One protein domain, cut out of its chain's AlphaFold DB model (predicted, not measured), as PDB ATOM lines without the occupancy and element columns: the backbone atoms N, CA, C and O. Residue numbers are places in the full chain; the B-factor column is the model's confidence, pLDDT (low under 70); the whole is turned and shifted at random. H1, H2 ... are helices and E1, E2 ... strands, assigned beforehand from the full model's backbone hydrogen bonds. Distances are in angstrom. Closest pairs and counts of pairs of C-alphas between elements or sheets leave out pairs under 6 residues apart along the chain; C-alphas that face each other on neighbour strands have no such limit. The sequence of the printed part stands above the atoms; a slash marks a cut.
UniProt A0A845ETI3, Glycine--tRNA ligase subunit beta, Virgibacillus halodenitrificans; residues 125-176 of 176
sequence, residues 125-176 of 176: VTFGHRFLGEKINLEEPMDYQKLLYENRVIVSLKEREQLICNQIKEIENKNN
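This is residues 125 to 176 of the 176 residues of the protein "Glycine--tRNA ligase subunit beta" of Virgibacillus halodenitrificans (UniProt A0A845ETI3). A small head, made of the two-stranded hairpin E1 and E2 with the short helix H1 next to it, has one long helix, H2, sticking out from it as an arm. Residues 157 to 162 and 164 to 176 stand free, and this arm makes the length of the whole. The printed part has 52 residues, with two named strands followed by two named helices, in the order E1, E2, H1, H2; the sheet, E1 - E2, is antiparallel, and the class is mostly helix. The whole is loose, with a radius of gyration of the C-alphas of 14.2 A and spans of 46 by 22 by 12 A.

E1 is residues 125 to 127, beginning at C-alpha 125 (434.388, 71.164, 103.043), and E2 is residues 135 to 137. H1, residues 143 to 150, measures 10.7 A from first to last C-alpha. H2, residues 157 to 175, measures 27.5 A, from C-alpha 157 at (440.384, 74.297, 82.543) to C-alpha 175 at (448.459, 99.079, 73.794).

E1 and E2 form a hairpin, antiparallel, with 145 degrees between their directions. The C-alphas of Phe 127 and Lys 135 face each other at 4.6 A. N 126 and O 136 are within hydrogen-bond range at 2.9 A, as are N 136 and O 126 at 2.8 A. The closest C-alphas of E2 and H1 are those of Ile 136 and Leu 147, 7.3 A apart; for E1 and H1 they are those of Phe 127 and Leu 148, at 7.5 A. H2 is apart from E1, E2 and H1. In H1 and H2 every O i to N i+4 pair is within hydrogen-bond range.

The C-alphas of Glu 139 and Asn 176, the two farthest apart, are 46.7 A from each other. Without the stretches that stand free, the body has 33 residues and spans 24 by 23 by 10 A. The printed part has no cut; the link E2 to H1 is tight, and E1 to E2 and H1 to H2 are short links. The mean pLDDT of the printed part is 95.7, and residue 176, the chain's last, is under 70.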
ATOM      1  N   VAL A 125     433.491  70.013 102.937       97.94
ATOM      2  CA  VAL A 125     434.388  71.164 103.043       97.94
ATOM      3  C   VAL A 125     435.424  71.166 101.922       97.94
ATOM      4  O   VAL A 125     436.198  70.221 101.765       97.94
ATOM      5  N   THR A 126     435.525  72.290 101.213       97.38
ATOM      6  CA  THR A 126     436.614  72.583 100.273       97.38
ATOM      7  C   THR A 126     437.302  73.908 100.617       97.38
ATOM      8  O   THR A 126     436.969  74.564 101.604       97.38
ATOM      9  N   PHE A 127     438.300  74.297  99.828       97.50
ATOM     10  CA  PHE A 127     439.091  75.502 100.054       97.50
ATOM     11  C   PHE A 127     439.264  76.295  98.763       97.50
ATOM     12  O   PHE A 127     439.532  75.729  97.701       97.50
ATOM     13  N   GLY A 128     439.140  77.611  98.891       97.12
ATOM     14  CA  GLY A 128     439.443  78.581  97.853       97.12
ATOM     15  C   GLY A 128     440.933  78.772  97.589       97.12
ATOM     16  O   GLY A 128     441.792  77.976  97.981       97.12
ATOM     17  N   HIS A 129     441.262  79.880  96.930       96.94
ATOM     18  CA  HIS A 129     442.647  80.245  96.674       96.94
ATOM     19  C   HIS A 129     443.417  80.424  97.990       96.94
ATOM     20  O   HIS A 129     442.984  81.152  98.875       96.94
ATOM     21  N   ARG A 130     444.620  79.842  98.084       94.19
ATOM     22  CA  ARG A 130     445.412  79.742  99.327       94.19
ATOM     23  C   ARG A 130     445.578  81.049 100.116       94.19
ATOM     24  O   ARG A 130     445.711  80.998 101.331       94.19
ATOM     25  N   PHE A 131     445.649  82.179  99.418       96.38
ATOM     26  CA  PHE A 131     445.857  83.501 100.023       96.38
ATOM     27  C   PHE A 131     444.671  84.454  99.874       96.38
ATOM     28  O   PHE A 131     444.647  85.484 100.531       96.38
ATOM     29  N   LEU A 132     443.748  84.164  98.953       96.44
ATOM     30  CA  LEU A 132     442.712  85.116  98.520       96.44
ATOM     31  C   LEU A 132     441.293  84.575  98.697       96.44
ATOM     32  O   LEU A 132     440.338  85.275  98.383       96.44
ATOM     33  N   GLY A 133     441.164  83.322  99.116       95.94
ATOM     34  CA  GLY A 133     439.900  82.671  99.398       95.94
ATOM     35  C   GLY A 133     439.943  82.018 100.769       95.94
ATOM     36  O   GLY A 133     440.944  82.087 101.486       95.94
ATOM     37  N   GLU A 134     438.842  81.367 101.111       96.94
ATOM     38  CA  GLU A 134     438.608  80.858 102.456       96.94
ATOM     39  C   GLU A 134     438.234  79.372 102.447       96.94
ATOM     40  O   GLU A 134     438.241  78.693 101.412       96.94
ATOM     41  N   LYS A 135     437.943  78.841 103.636       97.62
ATOM     42  CA  LYS A 135     437.298  77.538 103.798       97.62
ATOM     43  C   LYS A 135     435.842  77.660 103.343       97.62
ATOM     44  O   LYS A 135     435.137  78.560 103.784       97.62
ATOM     45  N   ILE A 136     435.389  76.729 102.515       98.06
ATOM     46  CA  ILE A 136     434.054  76.734 101.913       98.06
ATOM     47  C   ILE A 136     433.311  75.488 102.383       98.06
ATOM     48  O   ILE A 136     433.846  74.382 102.295       98.06
ATOM     49  N   ASN A 137     432.084  75.666 102.862       97.44
ATOM     50  CA  ASN A 137     431.164  74.579 103.171       97.44
ATOM     51  C   ASN A 137     430.162  74.446 102.020       97.44
ATOM     52  O   ASN A 137     429.489  75.419 101.692       97.44
ATOM     53  N   LEU A 138     430.101  73.274 101.398       97.56
ATOM     54  CA  LEU A 138     429.175  72.979 100.308       97.56
ATOM     55  C   LEU A 138     427.876  72.436 100.901       97.56
ATOM     56  O   LEU A 138     427.931  71.581 101.785       97.56
ATOM     57  N   GLU A 139     426.726  72.910 100.428       95.75
ATOM     58  CA  GLU A 139     425.440  72.295 100.782       95.75
ATOM     59  C   GLU A 139     425.041  71.240  99.754       95.75
ATOM     60  O   GLU A 139     424.617  70.151 100.137       95.75
ATOM     61  N   GLU A 140     425.296  71.506  98.471       94.88
ATOM     62  CA  GLU A 140     425.111  70.540  97.390       94.88
ATOM     63  C   GLU A 140     426.310  70.501  96.419       94.88
ATOM     64  O   GLU A 140     427.057  71.476  96.285       94.88
ATOM     65  N   PRO A 141     426.517  69.391  95.679       94.19
ATOM     66  CA  PRO A 141     427.616  69.266  94.723       94.19
ATOM     67  C   PRO A 141     427.618  70.349  93.636       94.19
ATOM     68  O   PRO A 141     428.682  70.693  93.119       94.19
ATOM     69  N   MET A 142     426.443  70.876  93.273       94.00
ATOM     70  CA  MET A 142     426.303  71.891  92.222       94.00
ATOM     71  C   MET A 142     426.864  73.258  92.635       94.00
ATOM     72  O   MET A 142     427.323  74.011  91.773       94.00
ATOM     73  N   ASP A 143     426.948  73.540  93.936       95.31
ATOM     74  CA  ASP A 143     427.547  74.774  94.455       95.31
ATOM     75  C   ASP A 143     429.059  74.857  94.202       95.31
ATOM     76  O   ASP A 143     429.640  75.946  94.205       95.31
ATOM     77  N   TYR A 144     429.714  73.712  93.970       96.69
ATOM     78  CA  TYR A 144     431.171  73.581  93.960       96.69
ATOM     79  C   TYR A 144     431.871  74.593  93.052       96.69
ATOM     80  O   TYR A 144     432.788  75.290  93.489       96.69
ATOM     81  N   GLN A 145     431.441  74.695  91.792       96.06
ATOM     82  CA  GLN A 145     432.096  75.569  90.820       96.06
ATOM     83  C   GLN A 145     431.857  77.048  91.138       96.06
ATOM     84  O   GLN A 145     432.795  77.843  91.073       96.06
ATOM     85  N   LYS A 146     430.624  77.409  91.512       96.88
ATOM     86  CA  LYS A 146     430.248  78.787  91.839       96.88
ATOM     87  C   LYS A 146     431.014  79.290  93.062       96.88
ATOM     88  O   LYS A 146     431.684  80.318  92.976       96.88
ATOM     89  N   LEU A 147     430.974  78.550  94.171       97.69
ATOM     90  CA  LEU A 147     431.613  78.982  95.416       97.69
ATOM     91  C   LEU A 147     433.141  79.031  95.290       97.69
ATOM     92  O   LEU A 147     433.779  79.926  95.848       97.69
ATOM     93  N   LEU A 148     433.750  78.118  94.523       97.69
ATOM     94  CA  LEU A 148     435.183  78.194  94.227       97.69
ATOM     95  C   LEU A 148     435.539  79.401  93.361       97.69
ATOM     96  O   LEU A 148     436.553  80.048  93.629       97.69
ATOM     97  N   TYR A 149     434.708  79.745  92.376       96.75
ATOM     98  CA  TYR A 149     434.918  80.930  91.548       96.75
ATOM     99  C   TYR A 149     434.892  82.217  92.384       96.75
ATOM    100  O   TYR A 149     435.820  83.027  92.297       96.75
ATOM    101  N   GLU A 150     433.900  82.361  93.268       96.94
ATOM    102  CA  GLU A 150     433.803  83.466  94.237       96.94
ATOM    103  C   GLU A 150     435.049  83.545  95.140       96.94
ATOM    104  O   GLU A 150     435.524  84.630  95.482       96.94
ATOM    105  N   ASN A 151     435.665  82.395  95.420       97.69
ATOM    106  CA  ASN A 151     436.899  82.252  96.187       97.69
ATOM    107  C   ASN A 151     438.178  82.171  95.324       97.69
ATOM    108  O   ASN A 151     439.198  81.604  95.740       97.69
ATOM    109  N   ARG A 152     438.149  82.782  94.132       96.69
ATOM    110  CA  ARG A 152     439.299  82.972  93.224       96.69
ATOM    111  C   ARG A 152     439.888  81.678  92.650       96.69
ATOM    112  O   ARG A 152     441.079  81.627  92.333       96.69
ATOM    113  N   VAL A 153     439.074  80.639  92.484       96.88
ATOM    114  CA  VAL A 153     439.462  79.367  91.861       96.88
ATOM    115  C   VAL A 153     438.557  79.074  90.668       96.88
ATOM    116  O   VAL A 153     437.367  78.826  90.813       96.88
ATOM    117  N   ILE A 154     439.142  79.042  89.470       96.50
ATOM    118  CA  ILE A 154     438.443  78.607  88.256       96.50
ATOM    119  C   ILE A 154     438.668  77.102  88.096       96.50
ATOM    120  O   ILE A 154     439.786  76.670  87.801       96.50
ATOM    121  N   VAL A 155     437.615  76.313  88.319       95.50
ATOM    122  CA  VAL A 155     437.661  74.839  88.271       95.50
ATOM    123  C   VAL A 155     437.827  74.332  86.838       95.50
ATOM    124  O   VAL A 155     438.632  73.436  86.579       95.50
ATOM    125  N   SER A 156     437.080  74.908  85.893       95.69
ATOM    126  CA  SER A 156     437.101  74.497  84.491       95.69
ATOM    127  C   SER A 156     438.380  74.965  83.800       95.69
ATOM    128  O   SER A 156     438.655  76.160  83.678       95.69
ATOM    129  N   LEU A 157     439.162  74.007  83.297       95.50
ATOM    130  CA  LEU A 157     440.384  74.297  82.543       95.50
ATOM    131  C   LEU A 157     440.091  75.132  81.293       95.50
ATOM    132  O   LEU A 157     440.820  76.082  81.020       95.50
ATOM    133  N   LYS A 158     439.001  74.806  80.588       96.75
ATOM    134  CA  LYS A 158     438.579  75.489  79.361       96.75
ATOM    135  C   LYS A 158     438.155  76.932  79.631       96.75
ATOM    136  O   LYS A 158     438.565  77.831  78.907       96.75
ATOM    137  N   GLU A 159     437.364  77.163  80.681       95.56
ATOM    138  CA  GLU A 159     436.967  78.525  81.072       95.56
ATOM    139  C   GLU A 159     438.189  79.361  81.448       95.56
ATOM    140  O   GLU A 159     438.317  80.508  81.020       95.56
ATOM    141  N   ARG A 160     439.120  78.772  82.208       96.62
ATOM    142  CA  ARG A 160     440.354  79.449  82.604       96.62
ATOM    143  C   ARG A 160     441.218  79.815  81.400       96.62
ATOM    144  O   ARG A 160     441.723  80.931  81.344       96.62
ATOM    145  N   GLU A 161     441.389  78.897  80.454       97.19
ATOM    146  CA  GLU A 161     442.126  79.144  79.212       97.19
ATOM    147  C   GLU A 161     441.493  80.286  78.409       97.19
ATOM    148  O   GLU A 161     442.176  81.246  78.056       97.19
ATOM    149  N   GLN A 162     440.176  80.231  78.199       97.31
ATOM    150  CA  GLN A 162     439.449  81.259  77.460       97.31
ATOM    151  C   GLN A 162     439.567  82.639  78.123       97.31
ATOM    152  O   GLN A 162     439.790  83.631  77.429       97.31
ATOM    153  N   LEU A 163     439.462  82.707  79.454       95.69
ATOM    154  CA  LEU A 163     439.640  83.949  80.205       95.69
ATOM    155  C   LEU A 163     441.034  84.545  79.974       95.69
ATOM    156  O   LEU A 163     441.142  85.731  79.671       95.69
ATOM    157  N   ILE A 164     442.085  83.725  80.074       96.50
ATOM    158  CA  ILE A 164     443.471  84.160  79.852       96.50
ATOM    159  C   ILE A 164     443.642  84.679  78.420       96.50
ATOM    160  O   ILE A 164     444.180  85.766  78.219       96.50
ATOM    161  N   CYS A 165     443.146  83.947  77.420       97.50
ATOM    162  CA  CYS A 165     443.217  84.376  76.024       97.50
ATOM    163  C   CYS A 165     442.485  85.705  75.780       97.50
ATOM    164  O   CYS A 165     442.997  86.558  75.057       97.50
ATOM    165  N   ASN A 166     441.310  85.898  76.383       97.06
ATOM    166  CA  ASN A 166     440.559  87.148  76.266       97.06
ATOM    167  C   ASN A 166     441.305  88.315  76.921       97.06
ATOM    168  O   ASN A 166     441.433  89.369  76.306       97.06
ATOM    169  N   GLN A 167     441.862  88.110  78.116       96.69
ATOM    170  CA  GLN A 167     442.660  89.123  78.810       96.69
ATOM    171  C   GLN A 167     443.885  89.549  77.992       96.69
ATOM    172  O   GLN A 167     444.191  90.736  77.925       96.69
ATOM    173  N   ILE A 168     444.561  88.607  77.322       97.12
ATOM    174  CA  ILE A 168     445.690  88.916  76.429       97.12
ATOM    175  C   ILE A 168     445.236  89.816  75.271       97.12
ATOM    176  O   ILE A 168     445.861  90.846  75.028       97.12
ATOM    177  N   LYS A 169     444.126  89.477  74.603       96.62
ATOM    178  CA  LYS A 169     443.573  90.284  73.498       96.62
ATOM    179  C   LYS A 169     443.137  91.679  73.945       96.62
ATOM    180  O   LYS A 169     443.335  92.653  73.229       96.62
ATOM    181  N   GLU A 170     442.543  91.795  75.130       96.38
ATOM    182  CA  GLU A 170     442.165  93.095  75.691       96.38
ATOM    183  C   GLU A 170     443.383  93.979  75.972       96.38
ATOM    184  O   GLU A 170     443.326  95.187  75.749       96.38
ATOM    185  N   ILE A 171     444.478  93.393  76.461       96.19
ATOM    186  CA  ILE A 171     445.737  94.110  76.690       96.19
ATOM    187  C   ILE A 171     446.364  94.527  75.355       96.19
ATOM    188  O   ILE A 171     446.837  95.656  75.249       96.19
ATOM    189  N   GLU A 172     446.345  93.659  74.344       96.12
ATOM    190  CA  GLU A 172     446.822  93.970  72.990       96.12
ATOM    191  C   GLU A 172     446.073  95.171  72.398       96.12
ATOM    192  O   GLU A 172     446.698  96.156  72.020       96.12
ATOM    193  N   ASN A 173     444.737  95.148  72.431       94.94
ATOM    194  CA  ASN A 173     443.892  96.229  71.912       94.94
ATOM    195  C   ASN A 173     444.034  97.563  72.663       94.94
ATOM    196  O   ASN A 173     443.630  98.594  72.143       94.94
ATOM    197  N   LYS A 174     444.512  97.555  73.912       93.88
ATOM    198  CA  LYS A 174     444.734  98.786  74.693       93.88
ATOM    199  C   LYS A 174     446.098  99.423  74.431       93.88
ATOM    200  O   LYS A 174     446.262 100.599  74.739       93.88
ATOM    201  N   ASN A 175     447.071  98.641  73.963       87.88
ATOM    202  CA  ASN A 175     448.459  99.079  73.794       87.88
ATOM    203  C   ASN A 175     448.876  99.247  72.323       87.88
ATOM    204  O   ASN A 175     449.953  99.790  72.080       87.88
ATOM    205  N   ASN A 176     448.045  98.799  71.378       63.22
ATOM    206  CA  ASN A 176     448.137  99.080  69.943       63.22
ATOM    207  C   ASN A 176     447.079 100.108  69.538       63.22
ATOM    208  O   ASN A 176     447.366 100.895  68.610       63.22
TER     209      ASN A 176